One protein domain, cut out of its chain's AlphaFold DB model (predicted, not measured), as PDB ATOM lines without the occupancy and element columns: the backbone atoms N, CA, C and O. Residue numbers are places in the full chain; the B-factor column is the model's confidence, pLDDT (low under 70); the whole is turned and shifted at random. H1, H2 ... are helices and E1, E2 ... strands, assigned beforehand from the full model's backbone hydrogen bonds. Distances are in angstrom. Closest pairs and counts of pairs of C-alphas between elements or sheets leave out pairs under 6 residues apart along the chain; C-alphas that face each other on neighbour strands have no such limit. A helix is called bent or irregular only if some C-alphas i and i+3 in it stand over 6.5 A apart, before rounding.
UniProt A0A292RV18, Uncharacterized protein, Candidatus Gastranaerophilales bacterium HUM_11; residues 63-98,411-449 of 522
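AT A GLANCE: This is residues 63 to 98 and 411 to 449 of the 522 residues of an uncharacterized protein of Candidatus Gastranaerophilales bacterium HUM_11 (UniProt A0A292RV18). One sheet of six strands curls round into a small barrel-like shape, E5, E4 and E3 on one side and E1 and E6 on the other, with the bent strand E2 as the hinge. The ring is nearly closed where residues 436 to 437, just before E6, pair with residues 426 to 427 of E5; E6 then runs outward and leads to the four-residue helix H1, away from the sheet. The printed part has 75 residues, with the named elements E1, E2, E3, E4, E5, E6 and H1 along the chain. The sheet's order is E5, E4, E3, E2, E1, E6, all antiparallel, and the class is mostly strand. The whole is compact, with a radius of gyration of the C-alphas of 12.9 A and spans of 41 by 28 by 20 A.

HOW THE PARTS SIT: E2, residues 72 to 80, bends by 55 degrees at residue 77. On one side of it is E3, residues 90 to 98, antiparallel at 159 degrees, with N 91 and O 79 2.8 A apart. On the other side is E1, residues 63 to 67, with N 73 and O 66 2.8 A apart; E1, E2 and E3 form a meander, each strand the antiparallel neighbour of the one before. E4, residues 411 to 418, pairs with E3 over residues 411 to 414, with N 414 and O 90 2.8 A apart, and bends by 54 degrees at residue 414. Over residues 414 to 418 it pairs with the edge strand E5, residues 424 to 429, in a hairpin, with N 415 and O 428 2.8 A apart. The other edge strand, E6, residues 439 to 444, is antiparallel to E1, with N 63 and O 441 2.8 A apart. The sheet is a folded sheet, bent back on itself into two leaves that face each other, with 21 pairs of C-alphas within 11 A. The closest C-alphas of E5 and E6, those of Thr 425 and Asn 439, are 7.6 A apart. H1, residues 446 to 449, is not on the sheet and is too short for any O i to N i+4 pair; its one O i to N i+3 pair is not within range.

IN THESE COORDINATES: E1 begins at C-alpha 63, (152.137, 168.807, 167.288), and measures 13.7 A. E2 measures 23.3 A, E3 25.1 A and E4 20.0 A. E5 measures 13.9 A, E6 15.7 A and H1 5.0 A, ending at C-alpha 449, (167.105, 163.883, 173.380).

THE WHOLE: The two C-alphas farthest apart, those of Pro 86 and Tyr 449, are 41.5 A apart. Residues 99 to 410 are not printed, and C-alphas 98 and 411 are 16.7 A apart across the cut. Of the links that are printed whole, none is long. The mean pLDDT of the printed part is 91.4, and no printed residue is under 70.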
ATOM      1  N   GLN A  63     152.145 167.558 168.030       92.19
ATOM      2  CA  GLN A  63     152.137 168.807 167.288       92.19
ATOM      3  C   GLN A  63     150.921 168.855 166.361       92.19
ATOM      4  O   GLN A  63     150.580 167.867 165.705       92.19
ATOM      5  N   TYR A  64     150.274 170.018 166.313       94.69
ATOM      6  CA  TYR A  64     149.188 170.296 165.382       94.69
ATOM      7  C   TYR A  64     149.694 171.254 164.304       94.69
ATOM      8  O   TYR A  64     150.264 172.295 164.637       94.69
ATOM      9  N   SER A  65     149.465 170.939 163.032       95.31
ATOM     10  CA  SER A  65     149.768 171.834 161.912       95.31
ATOM     11  C   SER A  65     148.572 171.995 160.979       95.31
ATOM     12  O   SER A  65     147.657 171.171 160.957       95.31
ATOM     13  N   PHE A  66     148.546 173.086 160.224       95.06
ATOM     14  CA  PHE A  66     147.562 173.346 159.178       95.06
ATOM     15  C   PHE A  66     148.229 174.035 157.991       95.06
ATOM     16  O   PHE A  66     149.263 174.682 158.140       95.06
ATOM     17  N   SER A  67     147.625 173.914 156.811       93.44
ATOM     18  CA  SER A  67     148.075 174.624 155.614       93.44
ATOM     19  C   SER A  67     147.011 175.609 155.151       93.44
ATOM     20  O   SER A  67     145.837 175.247 155.049       93.44
ATOM     21  N   ASP A  68     147.436 176.837 154.856       89.38
ATOM     22  CA  ASP A  68     146.597 177.872 154.240       89.38
ATOM     23  C   ASP A  68     146.632 177.829 152.697       89.38
ATOM     24  O   ASP A  68     145.987 178.640 152.038       89.38
ATOM     25  N   GLY A  69     147.329 176.840 152.125       86.31
ATOM     26  CA  GLY A  69     147.571 176.683 150.690       86.31
ATOM     27  C   GLY A  69     148.947 177.184 150.249       86.31
ATOM     28  O   GLY A  69     149.533 176.580 149.352       86.31
ATOM     29  N   ASP A  70     149.487 178.204 150.922       87.62
ATOM     30  CA  ASP A  70     150.781 178.816 150.597       87.62
ATOM     31  C   ASP A  70     151.867 178.447 151.623       87.62
ATOM     32  O   ASP A  70     153.021 178.208 151.270       87.62
ATOM     33  N   ASN A  71     151.494 178.358 152.901       91.12
ATOM     34  CA  ASN A  71     152.364 178.074 154.032       91.12
ATOM     35  C   ASN A  71     151.865 176.862 154.823       91.12
ATOM     36  O   ASN A  71     150.666 176.580 154.917       91.12
ATOM     37  N   GLU A  72     152.806 176.166 155.456       94.00
ATOM     38  CA  GLU A  72     152.516 175.171 156.484       94.00
ATOM     39  C   GLU A  72     152.787 175.792 157.856       94.00
ATOM     40  O   GLU A  72     153.922 176.149 158.187       94.00
ATOM     41  N   SER A  73     151.718 175.971 158.625       94.94
ATOM     42  CA  SER A  73     151.737 176.601 159.940       94.94
ATOM     43  C   SER A  73     151.623 175.557 161.039       94.94
ATOM     44  O   SER A  73     150.830 174.623 160.960       94.94
ATOM     45  N   VAL A  74     152.388 175.749 162.103       95.75
ATOM     46  CA  VAL A  74     152.375 174.928 163.310       95.75
ATOM     47  C   VAL A  74     151.659 175.694 164.411       95.75
ATOM     48  O   VAL A  74     151.935 176.872 164.631       95.75
ATOM     49  N   ILE A  75     150.753 175.032 165.125       95.00
ATOM     50  CA  ILE A  75     150.200 175.548 166.375       95.00
ATOM     51  C   ILE A  75     151.245 175.338 167.473       95.00
ATOM     52  O   ILE A  75     151.560 174.208 167.840       95.00
ATOM     53  N   ASP A  76     151.759 176.445 167.994       93.75
ATOM     54  CA  ASP A  76     152.773 176.493 169.045       93.75
ATOM     55  C   ASP A  76     152.154 176.320 170.432       93.75
ATOM     56  O   ASP A  76     152.627 175.547 171.260       93.75
ATOM     57  N   SER A  77     151.054 177.029 170.689       93.06
ATOM     58  CA  SER A  77     150.341 176.954 171.963       93.06
ATOM     59  C   SER A  77     148.886 177.387 171.831       93.06
ATOM     60  O   SER A  77     148.502 178.108 170.909       93.06
ATOM     61  N   TRP A  78     148.053 176.942 172.770       93.50
ATOM     62  CA  TRP A  78     146.652 177.339 172.855       93.50
ATOM     63  C   TRP A  78     146.216 177.522 174.306       93.50
ATOM     64  O   TRP A  78     146.606 176.773 175.203       93.50
ATOM     65  N   GLN A  79     145.347 178.501 174.535       93.38
ATOM     66  CA  GLN A  79     144.757 178.774 175.839       93.38
ATOM     67  C   GLN A  79     143.247 178.921 175.706       93.38
ATOM     68  O   GLN A  79     142.766 179.710 174.899       93.38
ATOM     69  N   GLN A  80     142.485 178.177 176.509       92.62
ATOM     70  CA  GLN A  80     141.030 178.289 176.492       92.62
ATOM     71  C   GLN A  80     140.596 179.676 176.978       92.62
ATOM     72  O   GLN A  80     141.106 180.186 177.982       92.62
ATOM     73  N   LEU A  81     139.628 180.274 176.285       89.25
ATOM     74  CA  LEU A  81     139.042 181.542 176.698       89.25
ATOM     75  C   LEU A  81     138.344 181.383 178.055       89.25
ATOM     76  O   LEU A  81     137.548 180.471 178.273       89.25
ATOM     77  N   SER A  82     138.625 182.306 178.974       83.25
ATOM     78  CA  SER A  82     138.023 182.331 180.314       83.25
ATOM     79  C   SER A  82     136.556 182.767 180.307       83.25
ATOM     80  O   SER A  82     135.821 182.507 181.259       83.25
ATOM     81  N   THR A  83     136.124 183.432 179.236       82.94
ATOM     82  CA  THR A  83     134.748 183.883 179.026       82.94
ATOM     83  C   THR A  83     134.162 183.184 177.810       82.94
ATOM     84  O   THR A  83     134.833 183.000 176.798       82.94
ATOM     85  N   ALA A  84     132.900 182.767 177.920       79.31
ATOM     86  CA  ALA A  84     132.219 182.090 176.829       79.31
ATOM     87  C   ALA A  84     132.003 183.058 175.655       79.31
ATOM     88  O   ALA A  84     131.347 184.088 175.813       79.31
ATOM     89  N   ASN A  85     132.524 182.702 174.482       84.06
ATOM     90  CA  ASN A  85     132.291 183.395 173.222       84.06
ATOM     91  C   ASN A  85     131.622 182.408 172.242       84.06
ATOM     92  O   ASN A  85     132.078 181.272 172.127       84.06
ATOM     93  N   PRO A  86     130.522 182.788 171.566       82.00
ATOM     94  CA  PRO A  86     129.817 181.885 170.655       82.00
ATOM     95  C   PRO A  86     130.609 181.537 169.384       82.00
ATOM     96  O   PRO A  86     130.290 180.539 168.745       82.00
ATOM     97  N   ASN A  87     131.612 182.339 169.017       87.00
ATOM     98  CA  ASN A  87     132.357 182.192 167.767       87.00
ATOM     99  C   ASN A  87     133.765 181.607 167.954       87.00
ATOM    100  O   ASN A  87     134.303 181.078 166.991       87.00
ATOM    101  N   TYR A  88     134.346 181.690 169.158       91.38
ATOM    102  CA  TYR A  88     135.725 181.271 169.453       91.38
ATOM    103  C   TYR A  88     135.812 180.643 170.848       91.38
ATOM    104  O   TYR A  88     135.070 181.025 171.751       91.38
ATOM    105  N   ASN A  89     136.737 179.707 171.051       93.31
ATOM    106  CA  ASN A  89     136.925 179.006 172.327       93.31
ATOM    107  C   ASN A  89     138.380 178.998 172.831       93.31
ATOM    108  O   ASN A  89     138.581 178.767 174.026       93.31
ATOM    109  N   TYR A  90     139.369 179.309 171.985       94.50
ATOM    110  CA  TYR A  90     140.786 179.398 172.358       94.50
ATOM    111  C   TYR A  90     141.446 180.677 171.826       94.50
ATOM    112  O   TYR A  90     140.994 181.262 170.848       94.50
ATOM    113  N   ILE A  91     142.541 181.082 172.462       94.06
ATOM    114  CA  ILE A  91     143.588 181.915 171.863       94.06
ATOM    115  C   ILE A  91     144.668 180.950 171.393       94.06
ATOM    116  O   ILE A  91     145.132 180.133 172.190       94.06
ATOM    117  N   VAL A  92     145.034 181.019 170.120       95.12
ATOM    118  CA  VAL A  92     146.013 180.133 169.489       95.12
ATOM    119  C   VAL A  92     147.205 180.961 169.036       95.12
ATOM    120  O   VAL A  92     147.039 181.943 168.313       95.12
ATOM    121  N   ASN A  93     148.397 180.539 169.448       96.25
ATOM    122  CA  ASN A  93     149.652 180.998 168.879       96.25
ATOM    123  C   ASN A  93     150.092 179.984 167.831       96.25
ATOM    124  O   ASN A  93     150.176 178.786 168.110       96.25
ATOM    125  N   SER A  94     150.366 180.461 166.627       95.44
ATOM    126  CA  SER A  94     150.859 179.645 165.526       95.44
ATOM    127  C   SER A  94     152.066 180.300 164.876       95.44
ATOM    128  O   SER A  94     152.271 181.506 165.010       95.44
ATOM    129  N   TYR A  95     152.887 179.513 164.188       95.56
ATOM    130  CA  TYR A  95     153.986 180.045 163.398       95.56
ATOM    131  C   TYR A  95     154.185 179.283 162.100       95.56
ATOM    132  O   TYR A  95     153.890 178.096 162.001       95.56
ATOM    133  N   TYR A  96     154.787 179.957 161.134       95.06
ATOM    134  CA  TYR A  96     155.338 179.344 159.932       95.06
ATOM    135  C   TYR A  96     156.691 179.977 159.619       95.06
ATOM    136  O   TYR A  96     157.052 181.028 160.154       95.06
ATOM    137  N   TYR A  97     157.471 179.314 158.771       93.62
ATOM    138  CA  TYR A  97     158.725 179.869 158.280       93.62
ATOM    139  C   TYR A  97     158.542 180.382 156.863       93.62
ATOM    140  O   TYR A  97     158.132 179.627 155.986       93.62
ATOM    141  N   ALA A  98     158.931 181.632 156.633       93.81
ATOM    142  CA  ALA A  98     158.960 182.225 155.304       93.81
ATOM    143  C   ALA A  98     160.337 182.813 155.008       93.81
ATOM    144  O   ALA A  98     161.065 183.239 155.907       93.81
ATOM    145  N   THR A 411     149.075 185.374 166.621       95.88
ATOM    146  CA  THR A 411     148.181 185.144 167.757       95.88
ATOM    147  C   THR A 411     146.770 185.531 167.356       95.88
ATOM    148  O   THR A 411     146.507 186.698 167.073       95.88
ATOM    149  N   ASN A 412     145.859 184.565 167.382       95.06
ATOM    150  CA  ASN A 412     144.478 184.749 166.952       95.06
ATOM    151  C   ASN A 412     143.510 184.145 167.967       95.06
ATOM    152  O   ASN A 412     143.824 183.146 168.627       95.06
ATOM    153  N   ASN A 413     142.304 184.706 168.066       94.44
ATOM    154  CA  ASN A 413     141.211 183.946 168.663       94.44
ATOM    155  C   ASN A 413     140.776 182.886 167.655       94.44
ATOM    156  O   ASN A 413     140.670 183.154 166.462       94.44
ATOM    157  N   ALA A 414     140.520 181.677 168.132       94.81
ATOM    158  CA  ALA A 414     140.193 180.560 167.273       94.81
ATOM    159  C   ALA A 414     139.053 179.719 167.839       94.81
ATOM    160  O   ALA A 414     138.864 179.599 169.055       94.81
ATOM    161  N   LEU A 415     138.302 179.114 166.926       94.19
ATOM    162  CA  LEU A 415     137.420 177.996 167.194       94.19
ATOM    163  C   LEU A 415     138.171 176.702 166.871       94.19
ATOM    164  O   LEU A 415     138.405 176.400 165.702       94.19
ATOM    165  N   LEU A 416     138.549 175.957 167.907       93.75
ATOM    166  CA  LEU A 416     139.091 174.606 167.789       93.75
ATOM    167  C   LEU A 416     137.985 173.579 168.033       93.75
ATOM    168  O   LEU A 416     137.329 173.611 169.080       93.75
ATOM    169  N   GLU A 417     137.803 172.647 167.101       92.94
ATOM    170  CA  GLU A 417     136.903 171.502 167.279       92.94
ATOM    171  C   GLU A 417     137.702 170.245 167.626       92.94
ATOM    172  O   GLU A 417     138.860 170.109 167.233       92.94
ATOM    173  N   THR A 418     137.086 169.326 168.376       90.88
ATOM    174  CA  THR A 418     137.730 168.069 168.788       90.88
ATOM    175  C   THR A 418     137.045 166.856 168.176       90.88
ATOM    176  O   THR A 418     135.842 166.878 167.929       90.88
ATOM    177  N   ASP A 419     137.785 165.757 168.046       88.44
ATOM    178  CA  ASP A 419     137.285 164.447 167.609       88.44
ATOM    179  C   ASP A 419     136.375 163.733 168.635       88.44
ATOM    180  O   ASP A 419     135.986 162.583 168.432       88.44
ATOM    181  N   GLY A 420     136.052 164.378 169.762       82.06
ATOM    182  CA  GLY A 420     135.314 163.785 170.882       82.06
ATOM    183  C   GLY A 420     136.174 162.979 171.866       82.06
ATOM    184  O   GLY A 420     135.708 162.688 172.966       82.06
ATOM    185  N   ASN A 421     137.435 162.685 171.529       83.31
ATOM    186  CA  ASN A 421     138.434 162.073 172.416       83.31
ATOM    187  C   ASN A 421     139.440 163.104 172.964       83.31
ATOM    188  O   ASN A 421     140.408 162.736 173.632       83.31
ATOM    189  N   GLY A 422     139.202 164.391 172.695       81.50
ATOM    190  CA  GLY A 422     140.002 165.510 173.187       81.50
ATOM    191  C   GLY A 422     141.161 165.921 172.276       81.50
ATOM    192  O   GLY A 422     141.939 166.781 172.681       81.50
ATOM    193  N   ARG A 423     141.290 165.349 171.069       88.81
ATOM    194  CA  ARG A 423     142.258 165.820 170.063       88.81
ATOM    195  C   ARG A 423     141.603 166.834 169.149       88.81
ATOM    196  O   ARG A 423     140.466 166.622 168.734       88.81
ATOM    197  N   PHE A 424     142.316 167.903 168.814       94.06
ATOM    198  CA  PHE A 424     141.797 168.897 167.882       94.06
ATOM    199  C   PHE A 424     141.825 168.372 166.447       94.06
ATOM    200  O   PHE A 424     142.781 167.717 166.038       94.06
ATOM    201  N   THR A 425     140.771 168.660 165.689       94.62
ATOM    202  CA  THR A 425     140.606 168.214 164.295       94.62
ATOM    203  C   THR A 425     140.589 169.362 163.305       94.62
ATOM    204  O   THR A 425     140.910 169.168 162.135       94.62
ATOM    205  N   SER A 426     140.189 170.549 163.750       94.56
ATOM    206  CA  SER A 426     140.078 171.728 162.904       94.56
ATOM    207  C   SER A 426     140.330 173.001 163.700       94.56
ATOM    208  O   SER A 426     140.158 173.034 164.922       94.56
ATOM    209  N   VAL A 427     140.735 174.045 162.982       95.00
ATOM    210  CA  VAL A 427     140.894 175.401 163.501       95.00
ATOM    211  C   VAL A 427     140.228 176.400 162.562       95.00
ATOM    212  O   VAL A 427     140.373 176.321 161.343       95.00
ATOM    213  N   LYS A 428     139.491 177.350 163.135       94.50
ATOM    214  CA  LYS A 428     138.979 178.531 162.439       94.50
ATOM    215  C   LYS A 428     139.406 179.777 163.199       94.50
ATOM    216  O   LYS A 428     139.028 179.921 164.361       94.50
ATOM    217  N   PHE A 429     140.162 180.657 162.559       94.06
ATOM    218  CA  PHE A 429     140.635 181.898 163.172       94.06
ATOM    219  C   PHE A 429     139.584 183.012 163.104       94.06
ATOM    220  O   PHE A 429     138.529 182.867 162.486       94.06
ATOM    221  N   ASP A 430     139.825 184.105 163.818       92.06
ATOM    222  CA  ASP A 430     138.924 185.250 163.903       92.06
ATOM    223  C   ASP A 430     139.045 186.231 162.742       92.06
ATOM    224  O   ASP A 430     138.058 186.878 162.384       92.06
ATOM    225  N   ASP A 431     140.224 186.292 162.142       91.00
ATOM    226  CA  ASP A 431     140.561 187.072 160.955       91.00
ATOM    227  C   ASP A 431     140.266 186.344 159.635       91.00
ATOM    228  O   ASP A 431     140.319 186.972 158.577       91.00
ATOM    229  N   ASP A 432     139.890 185.062 159.688       87.69
ATOM    230  CA  ASP A 432     139.593 184.248 158.511       87.69
ATOM    231  C   ASP A 432     138.208 183.570 158.573       87.69
ATOM    232  O   ASP A 432     137.683 183.147 159.604       87.69
ATOM    233  N   SER A 433     137.584 183.459 157.407       88.00
ATOM    234  CA  SER A 433     136.356 182.704 157.191       88.00
ATOM    235  C   SER A 433     136.589 181.204 156.961       88.00
ATOM    236  O   SER A 433     135.644 180.426 157.136       88.00
ATOM    237  N   VAL A 434     137.809 180.798 156.592       92.12
ATOM    238  CA  VAL A 434     138.173 179.413 156.264       92.12
ATOM    239  C   VAL A 434     138.313 178.557 157.527       92.12
ATOM    240  O   VAL A 434     138.794 179.002 158.567       92.12
ATOM    241  N   VAL A 435     137.871 177.301 157.432       94.06
ATOM    242  CA  VAL A 435     138.101 176.275 158.457       94.06
ATOM    243  C   VAL A 435     139.195 175.349 157.954       94.06
ATOM    244  O   VAL A 435     139.026 174.697 156.922       94.06
ATOM    245  N   TYR A 436     140.295 175.273 158.690       94.94
ATOM    246  CA  TYR A 436     141.425 174.423 158.351       94.94
ATOM    247  C   TYR A 436     141.336 173.089 159.076       94.94
ATOM    248  O   TYR A 436     141.058 173.041 160.275       94.94
ATOM    249  N   SER A 437     141.615 172.006 158.359       95.12
ATOM    250  CA  SER A 437     141.840 170.695 158.970       95.12
ATOM    251  C   SER A 437     143.216 170.671 159.631       95.12
ATOM    252  O   SER A 437     144.199 171.082 159.014       95.12
ATOM    253  N   LEU A 438     143.290 170.162 160.860       95.50
ATOM    254  CA  LEU A 438     144.551 169.993 161.577       95.50
ATOM    255  C   LEU A 438     145.178 168.640 161.236       95.50
ATOM    256  O   LEU A 438     144.547 167.593 161.402       95.50
ATOM    257  N   ASN A 439     146.432 168.665 160.797       93.00
ATOM    258  CA  ASN A 439     147.302 167.502 160.812       93.00
ATOM    259  C   ASN A 439     147.849 167.314 162.233       93.00
ATOM    260  O   ASN A 439     148.171 168.288 162.915       93.00
ATOM    261  N   VAL A 440     147.921 166.064 162.686       91.62
ATOM    262  CA  VAL A 440     148.362 165.714 164.039       91.62
ATOM    263  C   VAL A 440     149.527 164.759 163.925       91.62
ATOM    264  O   VAL A 440     149.359 163.614 163.499       91.62
ATOM    265  N   GLU A 441     150.693 165.211 164.360       88.75
ATOM    266  CA  GLU A 441     151.914 164.424 164.314       88.75
ATOM    267  C   GLU A 441     152.543 164.311 165.692       88.75
ATOM    268  O   GLU A 441     152.398 165.169 166.561       88.75
ATOM    269  N   THR A 442     153.237 163.203 165.896       88.12
ATOM    270  CA  THR A 442     154.028 162.970 167.094       88.12
ATOM    271  C   THR A 442     155.464 163.346 166.758       88.12
ATOM    272  O   THR A 442     156.144 162.598 166.055       88.12
ATOM    273  N   VAL A 443     155.915 164.503 167.233       87.12
ATOM    274  CA  VAL A 443     157.238 165.054 166.918       87.12
ATOM    275  C   VAL A 443     158.158 164.835 168.110       87.12
ATOM    276  O   VAL A 443     157.763 165.042 169.252       87.12
ATOM    277  N   THR A 444     159.380 164.371 167.853       87.75
ATOM    278  CA  THR A 444     160.405 164.199 168.892       87.75
ATOM    279  C   THR A 444     161.473 165.266 168.731       87.75
ATOM    280  O   THR A 444     162.023 165.413 167.640       87.75
ATOM    281  N   ASP A 445     161.799 165.978 169.808       89.44
ATOM    282  CA  ASP A 445     162.956 166.869 169.841       89.44
ATOM    283  C   ASP A 445     164.244 166.030 169.892       89.44
ATOM    284  O   ASP A 445     164.768 165.671 170.952       89.44
ATOM    285  N   GLU A 446     164.739 165.659 168.708       87.88
ATOM    286  CA  GLU A 446     165.947 164.847 168.563       87.88
ATOM    287  C   GLU A 446     167.188 165.531 169.148       87.88
ATOM    288  O   GLU A 446     168.090 164.845 169.635       87.88
ATOM    289  N   ALA A 447     167.249 166.866 169.112       89.50
ATOM    290  CA  ALA A 447     168.387 167.619 169.618       89.50
ATOM    291  C   ALA A 447     168.435 167.558 171.148       89.50
ATOM    292  O   ALA A 447     169.471 167.182 171.701       89.50
ATOM    293  N   ALA A 448     167.311 167.834 171.815       89.25
ATOM    294  CA  ALA A 448     167.197 167.727 173.267       89.25
ATOM    295  C   ALA A 448     167.426 166.286 173.750       89.25
ATOM    296  O   ALA A 448     168.176 166.061 174.702       89.25
ATOM    297  N   TYR A 449     166.865 165.291 173.054       90.06
ATOM    298  CA  TYR A 449     167.105 163.883 173.380       90.06
ATOM    299  C   TYR A 449     168.582 163.490 173.217       90.06
ATOM    300  O   TYR A 449     169.144 162.802 174.076       90.06
TER     301      TYR A 449